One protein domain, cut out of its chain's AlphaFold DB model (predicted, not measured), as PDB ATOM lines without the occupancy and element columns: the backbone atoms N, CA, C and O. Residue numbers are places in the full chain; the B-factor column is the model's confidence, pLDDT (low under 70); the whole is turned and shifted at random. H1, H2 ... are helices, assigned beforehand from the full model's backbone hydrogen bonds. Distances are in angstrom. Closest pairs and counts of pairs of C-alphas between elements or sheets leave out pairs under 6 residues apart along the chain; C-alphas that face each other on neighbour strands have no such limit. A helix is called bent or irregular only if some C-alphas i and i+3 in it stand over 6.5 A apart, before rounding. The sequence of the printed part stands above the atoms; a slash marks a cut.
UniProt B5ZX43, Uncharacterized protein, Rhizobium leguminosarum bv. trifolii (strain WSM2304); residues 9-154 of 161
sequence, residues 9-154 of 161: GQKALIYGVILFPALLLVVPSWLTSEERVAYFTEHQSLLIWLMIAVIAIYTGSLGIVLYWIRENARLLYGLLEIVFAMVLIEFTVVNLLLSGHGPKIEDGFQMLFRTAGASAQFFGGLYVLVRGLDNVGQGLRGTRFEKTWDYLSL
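AT A GLANCE: This is residues 9 to 154 of the 161 residues of an uncharacterized protein of Rhizobium leguminosarum bv. trifolii (strain WSM2304) (UniProt B5ZX43). Picture a wide, flat V: the long helix H4 is one arm, the helical hairpin of H5 and H6 is the other, and the arms meet at the corner where H4 ends and H5 begins. H1 packs slantwise on the outer side of H4, H2 and H3 follow it out to the open end of that arm, and the short H7 folds back beyond the closed end of the V. The hairpin is well formed, but little fills the space between the arms, and residues 32 to 38, 41 to 46, 97 to 102 and 104 to 110 stick out at the arms' open ends. The printed part has 146 residues with seven named helices, H1 to H7 in order, and no named strand; its class is all helix. It is loose, with a radius of gyration of the C-alphas of 21.1 A and spans of 63 by 52 by 20 A.

HOW THE PARTS SIT: Begin with H1, residues 9 to 24, and look from Val 17 to Ser 61 of H4, residues 44 to 72: these are their closest C-alphas, 5.4 A apart. H1 and H4 touch at a steep tilt of 38 degrees, opposite ways, and H4 does so with residues 54 to 65 alone. Next comes H2, residues 27 to 30, which touches no helix; it and H1 meet only through their link. H3, residues 34 to 42, is apart from H2 and close to but not clearly touching H4, about perpendicular at 77 degrees; their closest C-alphas, of Phe 40 and Leu 47, are 6.0 A apart. At the other end of H4, its residues 66 to 70 alone touch residues 76 to 78 alone of H5, residues 74 to 98. These two form a helical hairpin at a steep tilt of 45 degrees, opposite ways, with the closest C-alphas, of Arg 70 and Tyr 77, 5.3 A apart. H5 and H6, residues 108 to 139, form a hairpin at a shallow tilt of 25 degrees, opposite ways, with 52 pairs of C-alphas within 8 A; the closest, of Gly 78 and Gly 132, are 4.0 A apart. H4 and H6 are only just apart, at 8.0 A. H6 and H7, residues 146 to 152, form a last helical hairpin but only just touch, with 3 pairs of C-alphas within 8 A; the closest are Gly 137 and Trp 149, at 6.5 A. Of the 4 touching pairs 1 is at a shallow tilt, a mostly crossed packing. In the backbone, every O i to N i+4 pair is within hydrogen-bond range in H3, H4, H5, H6 and H7, 10 of 12 are in H1, and H2 is too short for such a pair.

IN THESE COORDINATES: Find C-alpha 9 at (-19.658, 22.782, -56.168); from there H1 runs 22.3 A to Leu 24. H1 is neither bent nor irregular, but only just: C-alphas 18 and 21 are 6.1 A apart. H2 covers 5.3 A and H3 12.6 A. Find C-alpha 44 at (-52.099, 32.445, -37.339), where H4 begins its 42.3 A. H5 is 35.5 A long, H6 45.8 A and H7 9.9 A, ending with C-alpha 152 at (-1.060, 25.044, -21.154).

THE WHOLE: The two C-alphas farthest apart are those of Glu 35 and Tyr 151, at 64.1 A. The printed part has no cut and no long link. The mean pLDDT of the printed part is 84.8; look for values under 70 at residues 21, 23 to 25, 28, 30 and 99 to 106.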
ATOM      1  N   GLY A   9     -18.807  23.157 -57.300       77.62
ATOM      2  CA  GLY A   9     -19.658  22.782 -56.168       77.62
ATOM      3  C   GLY A   9     -19.332  23.544 -54.881       77.62
ATOM      4  O   GLY A   9     -20.239  24.018 -54.209       77.62
ATOM      5  N   GLN A  10     -18.049  23.757 -54.565       77.00
ATOM      6  CA  GLN A  10     -17.647  24.554 -53.398       77.00
ATOM      7  C   GLN A  10     -18.043  26.025 -53.538       77.00
ATOM      8  O   GLN A  10     -18.482  26.638 -52.570       77.00
ATOM      9  N   LYS A  11     -17.905  26.602 -54.738       79.81
ATOM     10  CA  LYS A  11     -18.334  27.983 -54.996       79.81
ATOM     11  C   LYS A  11     -19.852  28.112 -54.888       79.81
ATOM     12  O   LYS A  11     -20.320  29.017 -54.210       79.81
ATOM     13  N   ALA A  12     -20.602  27.193 -55.497       77.94
ATOM     14  CA  ALA A  12     -22.060  27.165 -55.425       77.94
ATOM     15  C   ALA A  12     -22.560  26.999 -53.983       77.94
ATOM     16  O   ALA A  12     -23.480  27.701 -53.581       77.94
ATOM     17  N   LEU A  13     -21.908  26.145 -53.186       77.06
ATOM     18  CA  LEU A  13     -22.209  25.992 -51.765       77.06
ATOM     19  C   LEU A  13     -21.943  27.295 -51.002       77.06
ATOM     20  O   LEU A  13     -22.814  27.768 -50.293       77.06
ATOM     21  N   ILE A  14     -20.778  27.921 -51.183       75.06
ATOM     22  CA  ILE A  14     -20.458  29.192 -50.513       75.06
ATOM     23  C   ILE A  14     -21.476  30.277 -50.887       75.06
ATOM     24  O   ILE A  14     -22.002  30.943 -50.001       75.06
ATOM     25  N   TYR A  15     -21.794  30.437 -52.175       79.62
ATOM     26  CA  TYR A  15     -22.773  31.433 -52.608       79.62
ATOM     27  C   TYR A  15     -24.170  31.120 -52.098       79.62
ATOM     28  O   TYR A  15     -24.795  32.009 -51.538       79.62
ATOM     29  N   GLY A  16     -24.644  29.880 -52.230       73.56
ATOM     30  CA  GLY A  16     -25.960  29.479 -51.740       73.56
ATOM     31  C   GLY A  16     -26.084  29.706 -50.239       73.56
ATOM     32  O   GLY A  16     -27.035  30.323 -49.785       73.56
ATOM     33  N   VAL A  17     -25.078  29.308 -49.469       70.62
ATOM     34  CA  VAL A  17     -25.119  29.379 -48.010       70.62
ATOM     35  C   VAL A  17     -24.891  30.814 -47.491       70.62
ATOM     36  O   VAL A  17     -25.374  31.143 -46.416       70.62
ATOM     37  N   ILE A  18     -24.234  31.705 -48.245       72.69
ATOM     38  CA  ILE A  18     -24.126  33.139 -47.895       72.69
ATOM     39  C   ILE A  18     -25.359  33.932 -48.351       72.69
ATOM     40  O   ILE A  18     -25.868  34.760 -47.594       72.69
ATOM     41  N   LEU A  19     -25.857  33.697 -49.571       72.44
ATOM     42  CA  LEU A  19     -27.041  34.396 -50.081       72.44
ATOM     43  C   LEU A  19     -28.296  33.999 -49.315       72.44
ATOM     44  O   LEU A  19     -29.171  34.836 -49.127       72.44
ATOM     45  N   PHE A  20     -28.408  32.747 -48.883       71.12
ATOM     46  CA  PHE A  20     -29.646  32.253 -48.300       71.12
ATOM     47  C   PHE A  20     -30.023  32.961 -46.979       71.12
ATOM     48  O   PHE A  20     -31.141  33.468 -46.884       71.12
ATOM     49  N   PRO A  21     -29.119  33.134 -45.992       67.38
ATOM     50  CA  PRO A  21     -29.367  33.971 -44.817       67.38
ATOM     51  C   PRO A  21     -29.675  35.431 -45.166       67.38
ATOM     52  O   PRO A  21     -30.513  36.049 -44.517       67.38
ATOM     53  N   ALA A  22     -29.027  35.982 -46.199       71.88
ATOM     54  CA  ALA A  22     -29.274  37.352 -46.643       71.88
ATOM     55  C   ALA A  22     -30.676  37.514 -47.257       71.88
ATOM     56  O   ALA A  22     -31.347  38.507 -46.994       71.88
ATOM     57  N   LEU A  23     -31.158  36.519 -48.009       69.81
ATOM     58  CA  LEU A  23     -32.524  36.491 -48.539       69.81
ATOM     59  C   LEU A  23     -33.566  36.424 -47.419       69.81
ATOM     60  O   LEU A  23     -34.626  37.037 -47.528       69.81
ATOM     61  N   LEU A  24     -33.252  35.758 -46.306       68.06
ATOM     62  CA  LEU A  24     -34.136  35.713 -45.142       68.06
ATOM     63  C   LEU A  24     -34.262  37.054 -44.406       68.06
ATOM     64  O   LEU A  24     -35.278  37.272 -43.755       68.06
ATOM     65  N   LEU A  25     -33.312  37.982 -44.563       69.75
ATOM     66  CA  LEU A  25     -33.465  39.365 -44.083       69.75
ATOM     67  C   LEU A  25     -34.449  40.183 -44.934       69.75
ATOM     68  O   LEU A  25     -34.923  41.226 -44.491       69.75
ATOM     69  N   VAL A  26     -34.778  39.707 -46.137       71.75
ATOM     70  CA  VAL A  26     -35.747  40.342 -47.041       71.75
ATOM     71  C   VAL A  26     -37.166  39.813 -46.795       71.75
ATOM     72  O   VAL A  26     -38.132  40.537 -46.994       71.75
ATOM     73  N   VAL A  27     -37.323  38.591 -46.277       70.12
ATOM     74  CA  VAL A  27     -38.647  38.000 -45.989       70.12
ATOM     75  C   VAL A  27     -39.528  38.878 -45.077       70.12
ATOM     76  O   VAL A  27     -40.711  39.027 -45.389       70.12
ATOM     77  N   PRO A  28     -39.013  39.530 -44.011       69.12
ATOM     78  CA  PRO A  28     -39.821  40.420 -43.179       69.12
ATOM     79  C   PRO A  28     -40.410  41.609 -43.941       69.12
ATOM     80  O   PRO A  28     -41.539  41.998 -43.660       69.12
ATOM     81  N   SER A  29     -39.699  42.164 -44.931       71.50
ATOM     82  CA  SER A  29     -40.206  43.305 -45.709       71.50
ATOM     83  C   SER A  29     -41.315  42.903 -46.682       71.50
ATOM     84  O   SER A  29     -42.122  43.734 -47.087       71.50
ATOM     85  N   TRP A  30     -41.424  41.618 -47.020       69.19
ATOM     86  CA  TRP A  30     -42.539  41.099 -47.813       69.19
ATOM     87  C   TRP A  30     -43.821  40.942 -46.996       69.19
ATOM     88  O   TRP A  30     -44.889  40.802 -47.583       69.19
ATOM     89  N   LEU A  31     -43.742  40.984 -45.666       70.81
ATOM     90  CA  LEU A  31     -44.886  40.821 -44.767       70.81
ATOM     91  C   LEU A  31     -45.514  42.155 -44.334       70.81
ATOM     92  O   LEU A  31     -46.488  42.143 -43.592       70.81
ATOM     93  N   THR A  32     -45.004  43.301 -44.793       78.00
ATOM     94  CA  THR A  32     -45.404  44.617 -44.262       78.00
ATOM     95  C   THR A  32     -46.606  45.267 -44.951       78.00
ATOM     96  O   THR A  32     -46.984  46.364 -44.553       78.00
ATOM     97  N   SER A  33     -47.210  44.664 -45.983       86.06
ATOM     98  CA  SER A  33     -48.415  45.256 -46.593       86.06
ATOM     99  C   SER A  33     -49.661  44.943 -45.767       86.06
ATOM    100  O   SER A  33     -49.831  43.811 -45.313       86.06
ATOM    101  N   GLU A  34     -50.558  45.922 -45.630       84.44
ATOM    102  CA  GLU A  34     -51.768  45.812 -44.801       84.44
ATOM    103  C   GLU A  34     -52.616  44.577 -45.146       84.44
ATOM    104  O   GLU A  34     -53.023  43.838 -44.253       84.44
ATOM    105  N   GLU A  35     -52.786  44.275 -46.437       85.88
ATOM    106  CA  GLU A  35     -53.524  43.091 -46.903       85.88
ATOM    107  C   GLU A  35     -52.908  41.765 -46.421       85.88
ATOM    108  O   GLU A  35     -53.622  40.832 -46.053       85.88
ATOM    109  N   ARG A  36     -51.572  41.669 -46.383       83.38
ATOM    110  CA  ARG A  36     -50.873  40.453 -45.938       83.38
ATOM    111  C   ARG A  36     -50.919  40.322 -44.425       83.38
ATOM    112  O   ARG A  36     -51.112  39.217 -43.924       83.38
ATOM    113  N   VAL A  37     -50.802  41.433 -43.701       82.19
ATOM    114  CA  VAL A  37     -50.967  41.450 -42.242       82.19
ATOM    115  C   VAL A  37     -52.369  40.974 -41.861       82.19
ATOM    116  O   VAL A  37     -52.492  40.112 -40.992       82.19
ATOM    117  N   ALA A  38     -53.414  41.455 -42.545       85.81
ATOM    118  CA  ALA A  38     -54.785  40.998 -42.325       85.81
ATOM    119  C   ALA A  38     -54.930  39.485 -42.579       85.81
ATOM    120  O   ALA A  38     -55.420  38.763 -41.710       85.81
ATOM    121  N   TYR A  39     -54.398  38.984 -43.703       86.62
ATOM    122  CA  TYR A  39     -54.421  37.556 -44.037       86.62
ATOM    123  C   TYR A  39     -53.749  36.675 -42.969       86.62
ATOM    124  O   TYR A  39     -54.328  35.682 -42.525       86.62
ATOM    125  N   PHE A  40     -52.542  37.034 -42.517       84.19
ATOM    126  CA  PHE A  40     -51.821  36.261 -41.497       84.19
ATOM    127  C   PHE A  40     -52.426  36.390 -40.097       84.19
ATOM    128  O   PHE A  40     -52.282  35.472 -39.290       84.19
ATOM    129  N   THR A  41     -53.125  37.491 -39.811       82.69
ATOM    130  CA  THR A  41     -53.874  37.653 -38.557       82.69
ATOM    131  C   THR A  41     -55.039  36.668 -38.493       82.69
ATOM    132  O   THR A  41     -55.272  36.067 -37.446       82.69
ATOM    133  N   GLU A  42     -55.721  36.445 -39.618       91.56
ATOM    134  CA  GLU A  42     -56.776  35.435 -39.740       91.56
ATOM    135  C   GLU A  42     -56.205  34.000 -39.756       91.56
ATOM    136  O   GLU A  42     -56.807  33.081 -39.206       91.56
ATOM    137  N   HIS A  43     -54.999  33.811 -40.306       90.88
ATOM    138  CA  HIS A  43     -54.351  32.504 -40.475       90.88
ATOM    139  C   HIS A  43     -53.099  32.324 -39.597       90.88
ATOM    140  O   HIS A  43     -52.016  31.986 -40.089       90.88
ATOM    141  N   GLN A  44     -53.234  32.502 -38.279       88.31
ATOM    142  CA  GLN A  44     -52.099  32.445 -37.339       88.31
ATOM    143  C   GLN A  44     -51.267  31.155 -37.434       88.31
ATOM    144  O   GLN A  44     -50.042  31.192 -37.312       88.31
ATOM    145  N   SER A  45     -51.901  30.006 -37.690       89.31
ATOM    146  CA  SER A  45     -51.199  28.725 -37.832       89.31
ATOM    147  C   SER A  45     -50.241  28.712 -39.029       89.31
ATOM    148  O   SER A  45     -49.120  28.220 -38.902       89.31
ATOM    149  N   LEU A  46     -50.636  29.294 -40.169       87.50
ATOM    150  CA  LEU A  46     -49.781  29.403 -41.355       87.50
ATOM    151  C   LEU A  46     -48.560  30.284 -41.081       87.50
ATOM    152  O   LEU A  46     -47.454  29.933 -41.494       87.50
ATOM    153  N   LEU A  47     -48.741  31.386 -40.348       83.25
ATOM    154  CA  LEU A  47     -47.637  32.266 -39.964       83.25
ATOM    155  C   LEU A  47     -46.610  31.532 -39.089       83.25
ATOM    156  O   LEU A  47     -45.411  31.621 -39.349       83.25
ATOM    157  N   ILE A  48     -47.066  30.765 -38.093       85.44
ATOM    158  CA  ILE A  48     -46.184  29.979 -37.214       85.44
ATOM    159  C   ILE A  48     -45.376  28.961 -38.028       85.44
ATOM    160  O   ILE A  48     -44.155  28.891 -37.885       85.44
ATOM    161  N   TRP A  49     -46.024  28.201 -38.915       88.19
ATOM    162  CA  TRP A  49     -45.331  27.226 -39.763       88.19
ATOM    163  C   TRP A  49     -44.316  27.880 -40.700       88.19
ATOM    164  O   TRP A  49     -43.207  27.361 -40.858       88.19
ATOM    165  N   LEU A  50     -44.656  29.037 -41.272       85.00
ATOM    166  CA  LEU A  50     -43.736  29.816 -42.093       85.00
ATOM    167  C   LEU A  50     -42.509  30.260 -41.286       85.00
ATOM    168  O   LEU A  50     -41.382  30.088 -41.749       85.00
ATOM    169  N   MET A  51     -42.701  30.774 -40.068       83.88
ATOM    170  CA  MET A  51     -41.595  31.169 -39.189       83.88
ATOM    171  C   MET A  51     -40.699  29.982 -38.820       83.88
ATOM    172  O   MET A  51     -39.476  30.102 -38.886       83.88
ATOM    173  N   ILE A  52     -41.284  28.829 -38.482       86.88
ATOM    174  CA  ILE A  52     -40.529  27.601 -38.188       86.88
ATOM    175  C   ILE A  52     -39.693  27.186 -39.402       86.88
ATOM    176  O   ILE A  52     -38.503  26.915 -39.254       86.88
ATOM    177  N   ALA A  53     -40.283  27.178 -40.601       85.81
ATOM    178  CA  ALA A  53     -39.570  26.838 -41.829       85.81
ATOM    179  C   ALA A  53     -38.407  27.807 -42.090       85.81
ATOM    180  O   ALA A  53     -37.288  27.373 -42.358       85.81
ATOM    181  N   VAL A  54     -38.635  29.115 -41.941       83.25
ATOM    182  CA  VAL A  54     -37.595  30.141 -42.095       83.25
ATOM    183  C   VAL A  54     -36.446  29.922 -41.105       83.25
ATOM    184  O   VAL A  54     -35.287  29.889 -41.520       83.25
ATOM    185  N   ILE A  55     -36.747  29.705 -39.822       83.75
ATOM    186  CA  ILE A  55     -35.738  29.445 -38.784       83.75
ATOM    187  C   ILE A  55     -34.970  28.151 -39.078       83.75
ATOM    188  O   ILE A  55     -33.743  28.126 -38.956       83.75
ATOM    189  N   ALA A  56     -35.654  27.083 -39.489       85.62
ATOM    190  CA  ALA A  56     -35.030  25.800 -39.800       85.62
ATOM    191  C   ALA A  56     -34.042  25.919 -40.970       85.62
ATOM    192  O   ALA A  56     -32.912  25.435 -40.881       85.62
ATOM    193  N   ILE A  57     -34.418  26.615 -42.047       83.31
ATOM    194  CA  ILE A  57     -33.515  26.769 -43.191       83.31
ATOM    195  C   ILE A  57     -32.384  27.757 -42.866       83.31
ATOM    196  O   ILE A  57     -31.241  27.535 -43.275       83.31
ATOM    197  N   TYR A  58     -32.657  28.807 -42.084       82.56
ATOM    198  CA  TYR A  58     -31.626  29.731 -41.601       82.56
ATOM    199  C   TYR A  58     -30.556  29.002 -40.785       82.56
ATOM    200  O   TYR A  58     -29.368  29.084 -41.095       82.56
ATOM    201  N   THR A  59     -30.978  28.262 -39.759       83.38
ATOM    202  CA  THR A  59     -30.081  27.535 -38.850       83.38
ATOM    203  C   THR A  59     -29.320  26.429 -39.573       83.38
ATOM    204  O   THR A  59     -28.111  26.305 -39.381       83.38
ATOM    205  N   GLY A  60     -29.978  25.687 -40.471       86.19
ATOM    206  CA  GLY A  60     -29.326  24.695 -41.327       86.19
ATOM    207  C   GLY A  60     -28.242  25.310 -42.215       86.19
ATOM    208  O   GLY A  60     -27.112  24.821 -42.257       86.19
ATOM    209  N   SER A  61     -28.554  26.437 -42.864       83.50
ATOM    210  CA  SER A  61     -27.601  27.171 -43.705       83.50
ATOM    211  C   SER A  61     -26.423  27.695 -42.880       83.50
ATOM    212  O   SER A  61     -25.266  27.460 -43.228       83.50
ATOM    213  N   LEU A  62     -26.687  28.328 -41.735       84.38
ATOM    214  CA  LEU A  62     -25.642  28.798 -40.824       84.38
ATOM    215  C   LEU A  62     -24.733  27.646 -40.364       84.38
ATOM    216  O   LEU A  62     -23.513  27.804 -40.345       84.38
ATOM    217  N   GLY A  63     -25.300  26.471 -40.075       88.44
ATOM    218  CA  GLY A  63     -24.544  25.260 -39.747       88.44
ATOM    219  C   GLY A  63     -23.557  24.855 -40.845       88.44
ATOM    220  O   GLY A  63     -22.406  24.530 -40.547       88.44
ATOM    221  N   ILE A  64     -23.958  24.951 -42.116       86.81
ATOM    222  CA  ILE A  64     -23.078  24.677 -43.260       86.81
ATOM    223  C   ILE A  64     -21.958  25.726 -43.366       86.81
ATOM    224  O   ILE A  64     -20.805  25.343 -43.582       86.81
ATOM    225  N   VAL A  65     -22.246  27.025 -43.168       84.75
ATOM    226  CA  VAL A  65     -21.194  28.072 -43.142       84.75
ATOM    227  C   VAL A  65     -20.184  27.764 -42.050       84.75
ATOM    228  O   VAL A  65     -18.981  27.743 -42.295       84.75
ATOM    229  N   LEU A  66     -20.676  27.520 -40.837       88.62
ATOM    230  CA  LEU A  66     -19.855  27.253 -39.665       88.62
ATOM    231  C   LEU A  66     -18.986  26.012 -39.877       88.62
ATOM    232  O   LEU A  66     -17.793  26.045 -39.579       88.62
ATOM    233  N   TYR A  67     -19.540  24.949 -40.461       90.31
ATOM    234  CA  TYR A  67     -18.772  23.768 -40.843       90.31
ATOM    235  C   TYR A  67     -17.676  24.100 -41.866       90.31
ATOM    236  O   TYR A  67     -16.525  23.698 -41.702       90.31
ATOM    237  N   TRP A  68     -17.993  24.888 -42.895       87.31
ATOM    238  CA  TRP A  68     -16.998  25.319 -43.874       87.31
ATOM    239  C   TRP A  68     -15.869  26.140 -43.228       87.31
ATOM    240  O   TRP A  68     -14.694  25.894 -43.518       87.31
ATOM    241  N   ILE A  69     -16.192  27.063 -42.316       88.31
ATOM    242  CA  ILE A  69     -15.193  27.836 -41.558       88.31
ATOM    243  C   ILE A  69     -14.330  26.897 -40.707       88.31
ATOM    244  O   ILE A  69     -13.110  27.044 -40.707       88.31
ATOM    245  N   ARG A  70     -14.919  25.898 -40.036       93.50
ATOM    246  CA  ARG A  70     -14.179  24.903 -39.241       93.50
ATOM    247  C   ARG A  70     -13.120  24.164 -40.059       93.50
ATOM    248  O   ARG A  70     -12.012  23.955 -39.564       93.50
ATOM    249  N   GLU A  71     -13.446  23.774 -41.289       92.62
ATOM    250  CA  GLU A  71     -12.520  23.025 -42.149       92.62
ATOM    251  C   GLU A  71     -11.431  23.906 -42.778       92.62
ATOM    252  O   GLU A  71     -10.314  23.440 -42.988       92.62
ATOM    253  N   ASN A  72     -11.714  25.183 -43.056       89.25
ATOM    254  CA  ASN A  72     -10.785  26.062 -43.782       89.25
ATOM    255  C   ASN A  72     -10.003  27.030 -42.880       89.25
ATOM    256  O   ASN A  72      -8.919  27.480 -43.244       89.25
ATOM    257  N   ALA A  73     -10.549  27.376 -41.718       93.06
ATOM    258  CA  ALA A  73     -10.011  28.366 -40.790       93.06
ATOM    259  C   ALA A  73     -10.259  27.920 -39.340       93.06
ATOM    260  O   ALA A  73     -10.872  28.631 -38.542       93.06
ATOM    261  N   ARG A  74      -9.771  26.721 -38.992       95.38
ATOM    262  CA  ARG A  74     -10.050  26.058 -37.706       95.38
ATOM    263  C   ARG A  74      -9.721  26.910 -36.476       95.38
ATOM    264  O   ARG A  74     -10.485  26.897 -35.519       95.38
ATOM    265  N   LEU A  75      -8.638  27.693 -36.523       95.94
ATOM    266  CA  LEU A  75      -8.277  28.616 -35.440       95.94
ATOM    267  C   LEU A  75      -9.343  29.704 -35.235       95.94
ATOM    268  O   LEU A  75      -9.789  29.919 -34.114       95.94
ATOM    269  N   LEU A  76      -9.780  30.359 -36.318       95.31
ATOM    270  CA  LEU A  76     -10.842  31.367 -36.264       95.31
ATOM    271  C   LEU A  76     -12.144  30.751 -35.746       95.31
ATOM    272  O   LEU A  76     -12.804  31.342 -34.897       95.31
ATOM    273  N   TYR A  77     -12.483  29.553 -36.222       96.31
ATOM    274  CA  TYR A  77     -13.652  28.819 -35.752       96.31
ATOM    275  C   TYR A  77     -13.612  28.585 -34.238       96.31
ATOM    276  O   TYR A  77     -14.557  28.946 -33.546       96.31
ATOM    277  N   GLY A  78     -12.500  28.055 -33.718       97.44
ATOM    278  CA  GLY A  78     -12.338  27.813 -32.283       97.44
ATOM    279  C   GLY A  78     -12.426  29.091 -31.444       97.44
ATOM    280  O   GLY A  78     -13.069  29.093 -30.399       97.44
ATOM    281  N   LEU A  79     -11.857  30.205 -31.920       97.69
ATOM    282  CA  LEU A  79     -11.981  31.505 -31.246       97.69
ATOM    283  C   LEU A  79     -13.432  32.002 -31.204       97.69
ATOM    284  O   LEU A  79     -13.881  32.475 -30.162       97.69
ATOM    285  N   LEU A  80     -14.176  31.870 -32.309       96.56
ATOM    286  CA  LEU A  80     -15.595  32.231 -32.354       96.56
ATOM    287  C   LEU A  80     -16.422  31.392 -31.376       96.56
ATOM    288  O   LEU A  80     -17.287  31.939 -30.699       96.56
ATOM    289  N   GLU A  81     -16.143  30.093 -31.261       97.75
ATOM    290  CA  GLU A  81     -16.808  29.231 -30.281       97.75
ATOM    291  C   GLU A  81     -16.538  29.654 -28.842       97.75
ATOM    292  O   GLU A  81     -17.468  29.700 -28.045       97.75
ATOM    293  N   ILE A  82     -15.287  29.990 -28.516       98.19
ATOM    294  CA  ILE A  82     -14.914  30.457 -27.176       98.19
ATOM    295  C   ILE A  82     -15.671  31.745 -26.844       98.19
ATOM    296  O   ILE A  82     -16.295  31.828 -25.789       98.19
ATOM    297  N   VAL A  83     -15.679  32.727 -27.754       97.62
ATOM    298  CA  VAL A  83     -16.426  33.983 -27.569       97.62
ATOM    299  C   VAL A  83     -17.919  33.712 -27.407       97.62
ATOM    300  O   VAL A  83     -18.528  34.204 -26.460       97.62
ATOM    301  N   PHE A  84     -18.507  32.898 -28.283       96.31
ATOM    302  CA  PHE A  84     -19.930  32.573 -28.228       96.31
ATOM    303  C   PHE A  84     -20.309  31.845 -26.933       96.31
ATOM    304  O   PHE A  84     -21.317  32.175 -26.314       96.31
ATOM    305  N   ALA A  85     -19.488  30.893 -26.492       97.38
ATOM    306  CA  ALA A  85     -19.694  30.175 -25.244       97.38
ATOM    307  C   ALA A  85     -19.594  31.095 -24.024       97.38
ATOM    308  O   ALA A  85     -20.442  31.003 -23.140       97.38
ATOM    309  N   MET A  86     -18.605  31.996 -23.983       97.12
ATOM    310  CA  MET A  86     -18.475  32.978 -22.901       97.12
ATOM    311  C   MET A  86     -19.709  33.874 -22.821       97.12
ATOM    312  O   MET A  86     -20.290  33.989 -21.749       97.12
ATOM    313  N   VAL A  87     -20.158  34.418 -23.958       95.44
ATOM    314  CA  VAL A  87     -21.380  35.232 -24.034       95.44
ATOM    315  C   VAL A  87     -22.594  34.429 -23.564       95.44
ATOM    316  O   VAL A  87     -23.351  34.898 -22.723       95.44
ATOM    317  N   LEU A  88     -22.776  33.195 -24.045       92.88
ATOM    318  CA  LEU A  88     -23.911  32.355 -23.657       92.88
ATOM    319  C   LEU A  88     -23.918  32.045 -22.153       92.88
ATOM    320  O   LEU A  88     -24.962  32.150 -21.509       92.88
ATOM    321  N   ILE A  89     -22.765  31.679 -21.588       93.75
ATOM    322  CA  ILE A  89     -22.611  31.403 -20.155       93.75
ATOM    323  C   ILE A  89     -22.880  32.671 -19.344       93.75
ATOM    324  O   ILE A  89     -23.655  32.618 -18.393       93.75
ATOM    325  N   GLU A  90     -22.294  33.803 -19.733       92.12
ATOM    326  CA  GLU A  90     -22.488  35.093 -19.069       92.12
ATOM    327  C   GLU A  90     -23.966  35.486 -19.059       92.12
ATOM    328  O   GLU A  90     -24.524  35.707 -17.988       92.12
ATOM    329  N   PHE A  91     -24.641  35.471 -20.213       89.38
ATOM    330  CA  PHE A  91     -26.077  35.747 -20.292       89.38
ATOM    331  C   PHE A  91     -26.904  34.779 -19.444       89.38
ATOM    332  O   PHE A  91     -27.863  35.200 -18.801       89.38
ATOM    333  N   THR A  92     -26.547  33.492 -19.412       88.38
ATOM    334  CA  THR A  92     -27.258  32.493 -18.596       88.38
ATOM    335  C   THR A  92     -27.108  32.799 -17.104       88.38
ATOM    336  O   THR A  92     -28.097  32.807 -16.372       88.38
ATOM    337  N   VAL A  93     -25.890  33.107 -16.651       88.00
ATOM    338  CA  VAL A  93     -25.590  33.438 -15.250       88.00
ATOM    339  C   VAL A  93     -26.224  34.768 -14.850       88.00
ATOM    340  O   VAL A  93     -26.868  34.844 -13.807       88.00
ATOM    341  N   VAL A  94     -26.108  35.804 -15.683       87.94
ATOM    342  CA  VAL A  94     -26.726  37.115 -15.448       87.94
ATOM    343  C   VAL A  94     -28.243  36.984 -15.374       87.94
ATOM    344  O   VAL A  94     -28.841  37.505 -14.437       87.94
ATOM    345  N   ASN A  95     -28.875  36.241 -16.286       84.19
ATOM    346  CA  ASN A  95     -30.311  35.980 -16.207       84.19
ATOM    347  C   ASN A  95     -30.673  35.226 -14.927       84.19
ATOM    348  O   ASN A  95     -31.663  35.576 -14.294       84.19
ATOM    349  N   LEU A  96     -29.884  34.237 -14.503       81.12
ATOM    350  CA  LEU A  96     -30.141  33.507 -13.262       81.12
ATOM    351  C   LEU A  96     -30.042  34.416 -12.023       81.12
ATOM    352  O   LEU A  96     -30.898  34.337 -11.146       81.12
ATOM    353  N   LEU A  97     -29.032  35.290 -11.966       82.00
ATOM    354  CA  LEU A  97     -28.766  36.180 -10.830       82.00
ATOM    355  C   LEU A  97     -29.702  37.402 -10.788       82.00
ATOM    356  O   LEU A  97     -30.172  37.777  -9.717       82.00
ATOM    357  N   LEU A  98     -29.979  38.026 -11.938       78.56
ATOM    358  CA  LEU A  98     -30.800  39.241 -12.050       78.56
ATOM    359  C   LEU A  98     -32.297  38.955 -12.160       78.56
ATOM    360  O   LEU A  98     -33.100  39.852 -11.909       78.56
ATOM    361  N   SER A  99     -32.705  37.712 -12.439       68.75
ATOM    362  CA  SER A  99     -34.116  37.303 -12.340       68.75
ATOM    363  C   SER A  99     -34.639  37.277 -10.893       68.75
ATOM    364  O   SER A  99     -35.629  36.600 -10.628       68.75
ATOM    365  N   GLY A 100     -34.026  38.027  -9.968       54.62
ATOM    366  CA  GLY A 100     -34.341  38.172  -8.543       54.62
ATOM    367  C   GLY A 100     -35.724  38.748  -8.206       54.62
ATOM    368  O   GLY A 100     -35.910  39.310  -7.132       54.62
ATOM    369  N   HIS A 101     -36.717  38.578  -9.075       53.97
ATOM    370  CA  HIS A 101     -38.108  38.567  -8.653       53.97
ATOM    371  C   HIS A 101     -38.367  37.171  -8.085       53.97
ATOM    372  O   HIS A 101     -38.465  36.200  -8.835       53.97
ATOM    373  N   GLY A 102     -38.391  37.078  -6.750       50.16
ATOM    374  CA  GLY A 102     -38.658  35.836  -6.024       50.16
ATOM    375  C   GLY A 102     -39.884  35.096  -6.572       50.16
ATOM    376  O   GLY A 102     -40.739  35.718  -7.211       50.16
ATOM    377  N   PRO A 103     -39.972  33.775  -6.352       48.16
ATOM    378  CA  PRO A 103     -41.002  32.947  -6.957       48.16
ATOM    379  C   PRO A 103     -42.386  33.517  -6.629       48.16
ATOM    380  O   PRO A 103     -42.885  33.390  -5.513       48.16
ATOM    381  N   LYS A 104     -43.043  34.120  -7.628       60.69
ATOM    382  CA  LYS A 104     -44.488  33.935  -7.741       60.69
ATOM    383  C   LYS A 104     -44.658  32.435  -7.924       60.69
ATOM    384  O   LYS A 104     -43.850  31.843  -8.633       60.69
ATOM    385  N   ILE A 105     -45.612  31.833  -7.222       55.31
ATOM    386  CA  ILE A 105     -45.849  30.386  -7.245       55.31
ATOM    387  C   ILE A 105     -46.101  29.969  -8.705       55.31
ATOM    388  O   ILE A 105     -47.213  30.079  -9.208       55.31
ATOM    389  N   GLU A 106     -45.033  29.587  -9.401       60.88
ATOM    390  CA  GLU A 106     -45.049  28.866 -10.665       60.88
ATOM    391  C   GLU A 106     -45.263  27.401 -10.283       60.88
ATOM    392  O   GLU A 106     -44.617  26.901  -9.355       60.88
ATOM    393  N   ASP A 107     -46.185  26.711 -10.956       75.19
ATOM    394  CA  ASP A 107     -46.382  25.273 -10.763       75.19
ATOM    395  C   ASP A 107     -45.028  24.546 -10.803       75.19
ATOM    396  O   ASP A 107     -44.155  24.884 -11.608       75.19
ATOM    397  N   GLY A 108     -44.844  23.511  -9.973       71.69
ATOM    398  CA  GLY A 108     -43.557  22.802  -9.858       71.69
ATOM    399  C   GLY A 108     -42.999  22.292 -11.197       71.69
ATOM    400  O   GLY A 108     -41.787  22.182 -11.370       71.69
ATOM    401  N   PHE A 109     -43.874  22.061 -12.178       74.56
ATOM    402  CA  PHE A 109     -43.508  21.736 -13.554       74.56
ATOM    403  C   PHE A 109     -42.846  22.904 -14.310       74.56
ATOM    404  O   PHE A 109     -41.843  22.701 -14.990       74.56
ATOM    405  N   GLN A 110     -43.356  24.132 -14.180       74.06
ATOM    406  CA  GLN A 110     -42.771  25.319 -14.818       74.06
ATOM    407  C   GLN A 110     -41.398  25.645 -14.224       74.06
ATOM    408  O   GLN A 110     -40.446  25.893 -14.967       74.06
ATOM    409  N   MET A 111     -41.267  25.534 -12.897       73.88
ATOM    410  CA  MET A 111     -39.985  25.684 -12.211       73.88
ATOM    411  C   MET A 111     -38.967  24.640 -12.697       73.88
ATOM    412  O   MET A 111     -37.845  25.003 -13.045       73.88
ATOM    413  N   LEU A 112     -39.367  23.365 -12.818       74.94
ATOM    414  CA  LEU A 112     -38.516  22.303 -13.368       74.94
ATOM    415  C   LEU A 112     -38.031  22.643 -14.785       74.94
ATOM    416  O   LEU A 112     -36.833  22.567 -15.048       74.94
ATOM    417  N   PHE A 113     -38.932  23.036 -15.691       74.75
ATOM    418  CA  PHE A 113     -38.580  23.379 -17.074       74.75
ATOM    419  C   PHE A 113     -37.631  24.572 -17.153       74.75
ATOM    420  O   PHE A 113     -36.667  24.545 -17.921       74.75
ATOM    421  N   ARG A 114     -37.858  25.599 -16.332       76.81
ATOM    422  CA  ARG A 114     -36.994  26.778 -16.263       76.81
ATOM    423  C   ARG A 114     -35.599  26.424 -15.751       76.81
ATOM    424  O   ARG A 114     -34.609  26.808 -16.371       76.81
ATOM    425  N   THR A 115     -35.502  25.665 -14.658       78.12
ATOM    426  CA  THR A 115     -34.213  25.251 -14.086       78.12
ATOM    427  C   THR A 115     -33.477  24.269 -14.997       78.12
ATOM    428  O   THR A 115     -32.268  24.408 -15.193       78.12
ATOM    429  N   ALA A 116     -34.184  23.312 -15.604       83.00
ATOM    430  CA  ALA A 116     -33.614  22.384 -16.576       83.00
ATOM    431  C   ALA A 116     -33.118  23.121 -17.828       83.00
ATOM    432  O   ALA A 116     -32.015  22.851 -18.295       83.00
ATOM    433  N   GLY A 117     -33.885  24.098 -18.324       84.69
ATOM    434  CA  GLY A 117     -33.501  24.950 -19.447       84.69
ATOM    435  C   GLY A 117     -32.246  25.773 -19.156       84.69
ATOM    436  O   GLY A 117     -31.300  25.732 -19.940       84.69
ATOM    437  N   ALA A 118     -32.189  26.450 -18.006       83.00
ATOM    438  CA  ALA A 118     -31.009  27.212 -17.589       83.00
ATOM    439  C   ALA A 118     -29.774  26.311 -17.413       83.00
ATOM    440  O   ALA A 118     -28.680  26.650 -17.863       83.00
ATOM    441  N   SER A 119     -29.958  25.125 -16.825       86.81
ATOM    442  CA  SER A 119     -28.884  24.136 -16.674       86.81
ATOM    443  C   SER A 119     -28.385  23.652 -18.037       86.81
ATOM    444  O   SER A 119     -27.181  23.628 -18.281       86.81
ATOM    445  N   ALA A 120     -29.294  23.320 -18.956       90.06
ATOM    446  CA  ALA A 120     -28.951  22.891 -20.308       90.06
ATOM    447  C   ALA A 120     -28.217  23.987 -21.097       90.06
ATOM    448  O   ALA A 120     -27.251  23.684 -21.791       90.06
ATOM    449  N   GLN A 121     -28.624  25.253 -20.962       91.00
ATOM    450  CA  GLN A 121     -27.931  26.389 -21.581       91.00
ATOM    451  C   GLN A 121     -26.513  26.554 -21.028       91.00
ATOM    452  O   GLN A 121     -25.566  26.683 -21.803       91.00
ATOM    453  N   PHE A 122     -26.351  26.473 -19.705       91.31
ATOM    454  CA  PHE A 122     -25.047  26.576 -19.058       91.31
ATOM    455  C   PHE A 122     -24.103  25.439 -19.480       91.31
ATOM    456  O   PHE A 122     -22.989  25.692 -19.944       91.31
ATOM    457  N   PHE A 123     -24.554  24.184 -19.393       94.75
ATOM    458  CA  PHE A 123     -23.753  23.026 -19.802       94.75
ATOM    459  C   PHE A 123     -23.510  22.982 -21.313       94.75
ATOM    460  O   PHE A 123     -22.421  22.601 -21.744       94.75
ATOM    461  N   GLY A 124     -24.478  23.419 -22.120       95.44
ATOM    462  CA  GLY A 124     -24.308  23.598 -23.559       95.44
ATOM    463  C   GLY A 124     -23.214  24.619 -23.875       95.44
ATOM    464  O   GLY A 124     -22.336  24.341 -24.689       95.44
ATOM    465  N   GLY A 125     -23.205  25.756 -23.175       96.50
ATOM    466  CA  GLY A 125     -22.137  26.751 -23.268       96.50
ATOM    467  C   GLY A 125     -20.772  26.186 -22.878       96.50
ATOM    468  O   GLY A 125     -19.816  26.333 -23.635       96.50
ATOM    469  N   LEU A 126     -20.676  25.465 -21.755       97.38
ATOM    470  CA  LEU A 126     -19.426  24.818 -21.335       97.38
ATOM    471  C   LEU A 126     -18.919  23.803 -22.365       97.38
ATOM    472  O   LEU A 126     -17.726  23.769 -22.662       97.38
ATOM    473  N   TYR A 127     -19.810  23.000 -22.944       97.75
ATOM    474  CA  TYR A 127     -19.448  22.060 -24.000       97.75
ATOM    475  C   TYR A 127     -18.877  22.779 -25.231       97.75
ATOM    476  O   TYR A 127     -17.822  22.389 -25.739       97.75
ATOM    477  N   VAL A 128     -19.526  23.857 -25.685       97.81
ATOM    478  CA  VAL A 128     -19.035  24.673 -26.809       97.81
ATOM    479  C   VAL A 128     -17.688  25.318 -26.472       97.81
ATOM    480  O   VAL A 128     -16.804  25.332 -27.322       97.81
ATOM    481  N   LEU A 129     -17.482  25.771 -25.230       98.25
ATOM    482  CA  LEU A 129     -16.202  26.324 -24.781       98.25
ATOM    483  C   LEU A 129     -15.072  25.295 -24.906       98.25
ATOM    484  O   LEU A 129     -14.034  25.582 -25.501       98.25
ATOM    485  N   VAL A 130     -15.287  24.081 -24.388       97.75
ATOM    486  CA  VAL A 130     -14.308  22.985 -24.462       97.75
ATOM    487  C   VAL A 130     -14.011  22.622 -25.917       97.75
ATOM    488  O   VAL A 130     -12.846  22.461 -26.289       97.75
ATOM    489  N   ARG A 131     -15.042  22.549 -26.767       97.56
ATOM    490  CA  ARG A 131     -14.872  22.288 -28.202       97.56
ATOM    491  C   ARG A 131     -14.094  23.404 -28.904       97.56
ATOM    492  O   ARG A 131     -13.227  23.115 -29.728       97.56
ATOM    493  N   GLY A 132     -14.355  24.658 -28.543       97.50
ATOM    494  CA  GLY A 132     -13.627  25.817 -29.045       97.50
ATOM    495  C   GLY A 132     -12.141  25.756 -28.703       97.50
ATOM    496  O   GLY A 132     -11.303  25.939 -29.586       97.50
ATOM    497  N   LEU A 133     -11.802  25.404 -27.458       97.38
ATOM    498  CA  LEU A 133     -10.416  25.199 -27.019       97.38
ATOM    499  C   LEU A 133      -9.722  24.073 -27.807       97.38
ATOM    500  O   LEU A 133      -8.584  24.247 -28.245       97.38
ATOM    501  N   ASP A 134     -10.396  22.947 -28.050       96.31
ATOM    502  CA  ASP A 134      -9.849  21.866 -28.885       96.31
ATOM    503  C   ASP A 134      -9.596  22.332 -30.331       96.31
ATOM    504  O   ASP A 134      -8.513  22.117 -30.884       96.31
ATOM    505  N   ASN A 135     -10.542  23.060 -30.932       97.25
ATOM    506  CA  ASN A 135     -10.374  23.621 -32.274       97.25
ATOM    507  C   ASN A 135      -9.231  24.647 -32.345       97.25
ATOM    508  O   ASN A 135      -8.483  24.640 -33.327       97.25
ATOM    509  N   VAL A 136      -9.033  25.474 -31.312       97.38
ATOM    510  CA  VAL A 136      -7.856  26.355 -31.206       97.38
ATOM    511  C   VAL A 136      -6.577  25.524 -31.186       97.38
ATOM    512  O   VAL A 136      -5.704  25.742 -32.024       97.38
ATOM    513  N   GLY A 137      -6.484  24.521 -30.312       95.94
ATOM    514  CA  GLY A 137      -5.304  23.659 -30.226       95.94
ATOM    515  C   GLY A 137      -4.977  22.946 -31.536       95.94
ATOM    516  O   GLY A 137      -3.819  22.878 -31.945       95.94
ATOM    517  N   GLN A 138      -5.991  22.453 -32.246       95.44
ATOM    518  CA  GLN A 138      -5.813  21.854 -33.569       95.44
ATOM    519  C   GLN A 138      -5.420  22.882 -34.636       95.44
ATOM    520  O   GLN A 138      -4.597  22.574 -35.494       95.44
ATOM    521  N   GLY A 139      -5.982  24.092 -34.583       95.06
ATOM    522  CA  GLY A 139      -5.650  25.189 -35.491       95.06
ATOM    523  C   GLY A 139      -4.241  25.756 -35.297       95.06
ATOM    524  O   GLY A 139      -3.702  26.353 -36.225       95.06
ATOM    525  N   LEU A 140      -3.634  25.556 -34.123       96.31
ATOM    526  CA  LEU A 140      -2.267  25.982 -33.814       96.31
ATOM    527  C   LEU A 140      -1.187  24.968 -34.217       96.31
ATOM    528  O   LEU A 140      -0.005  25.311 -34.139       96.31
ATOM    529  N   ARG A 141      -1.546  23.755 -34.658       94.69
ATOM    530  CA  ARG A 141      -0.567  22.724 -35.048       94.69
ATOM    531  C   ARG A 141       0.350  23.203 -36.175       94.69
ATOM    532  O   ARG A 141      -0.111  23.786 -37.153       94.69
ATOM    533  N   GLY A 142       1.649  22.954 -36.040       93.12
ATOM    534  CA  GLY A 142       2.684  23.409 -36.967       93.12
ATOM    535  C   GLY A 142       3.016  24.903 -36.867       93.12
ATOM    536  O   GLY A 142       3.830  25.398 -37.645       93.12
ATOM    537  N   THR A 143       2.409  25.641 -35.931       94.69
ATOM    538  CA  THR A 143       2.722  27.058 -35.691       94.69
ATOM    539  C   THR A 143       3.681  27.226 -34.513       94.69
ATOM    540  O   THR A 143       3.828  26.348 -33.665       94.69
ATOM    541  N   ARG A 144       4.289  28.414 -34.385       93.62
ATOM    542  CA  ARG A 144       5.152  28.758 -33.237       93.62
ATOM    543  C   ARG A 144       4.453  28.677 -31.870       93.62
ATOM    544  O   ARG A 144       5.135  28.611 -30.854       93.62
ATOM    545  N   PHE A 145       3.120  28.718 -31.845       94.25
ATOM    546  CA  PHE A 145       2.322  28.721 -30.618       94.25
ATOM    547  C   PHE A 145       1.896  27.316 -30.170       94.25
ATOM    548  O   PHE A 145       1.380  27.180 -29.064       94.25
ATOM    549  N   GLU A 146       2.137  26.278 -30.981       93.94
ATOM    550  CA  GLU A 146       1.788  24.889 -30.653       93.94
ATOM    551  C   GLU A 146       2.404  24.444 -29.324       93.94
ATOM    552  O   GLU A 146       1.695  23.969 -28.445       93.94
ATOM    553  N   LYS A 147       3.704  24.698 -29.122       91.12
ATOM    554  CA  LYS A 147       4.415  24.309 -27.892       91.12
ATOM    555  C   LYS A 147       3.830  24.961 -26.641       91.12
ATOM    556  O   LYS A 147       3.675  24.307 -25.614       91.12
ATOM    557  N   THR A 148       3.511  26.252 -26.729       93.88
ATOM    558  CA  THR A 148       2.888  26.988 -25.623       93.88
ATOM    559  C   THR A 148       1.504  26.425 -25.323       93.88
ATOM    560  O   THR A 148       1.148  26.257 -24.160       93.88
ATOM    561  N   TRP A 149       0.736  26.096 -26.364       94.50
ATOM    562  CA  TRP A 149      -0.582  25.498 -26.206       94.50
ATOM    563  C   TRP A 149      -0.524  24.097 -25.593       94.50
ATOM    564  O   TRP A 149      -1.287  23.798 -24.678       94.50
ATOM    565  N   ASP A 150       0.386  23.238 -26.046       91.62
ATOM    566  CA  ASP A 150       0.549  21.886 -25.505       91.62
ATOM    567  C   ASP A 150       0.949  21.913 -24.021       91.62
ATOM    568  O   ASP A 150       0.431  21.121 -23.234       91.62
ATOM    569  N   TYR A 151       1.786  22.878 -23.619       91.00
ATOM    570  CA  TYR A 151       2.112  23.116 -22.211       91.00
ATOM    571  C   TYR A 151       0.879  23.532 -21.392       91.00
ATOM    572  O   TYR A 151       0.588  22.924 -20.364       91.00
ATOM    573  N   LEU A 152       0.127  24.536 -21.859       92.12
ATOM    574  CA  LEU A 152      -1.060  25.044 -21.154       92.12
ATOM    575  C   LEU A 152      -2.206  24.027 -21.102       92.12
ATOM    576  O   LEU A 152      -2.939  23.973 -20.120       92.12
ATOM    577  N   SER A 153      -2.358  23.213 -22.146       89.50
ATOM    578  CA  SER A 153      -3.394  22.177 -22.230       89.50
ATOM    579  C   SER A 153      -3.047  20.902 -21.461       89.50
ATOM    580  O   SER A 153      -3.828  19.953 -21.489       89.50
ATOM    581  N   LEU A 154      -1.897  20.871 -20.771       86.81
ATOM    582  CA  LEU A 154      -1.413  19.724 -19.997       86.81
ATOM    583  C   LEU A 154      -1.370  18.429 -20.820       86.81
ATOM    584  O   LEU A 154      -1.517  17.326 -20.285       86.81
TER     585      LEU A 154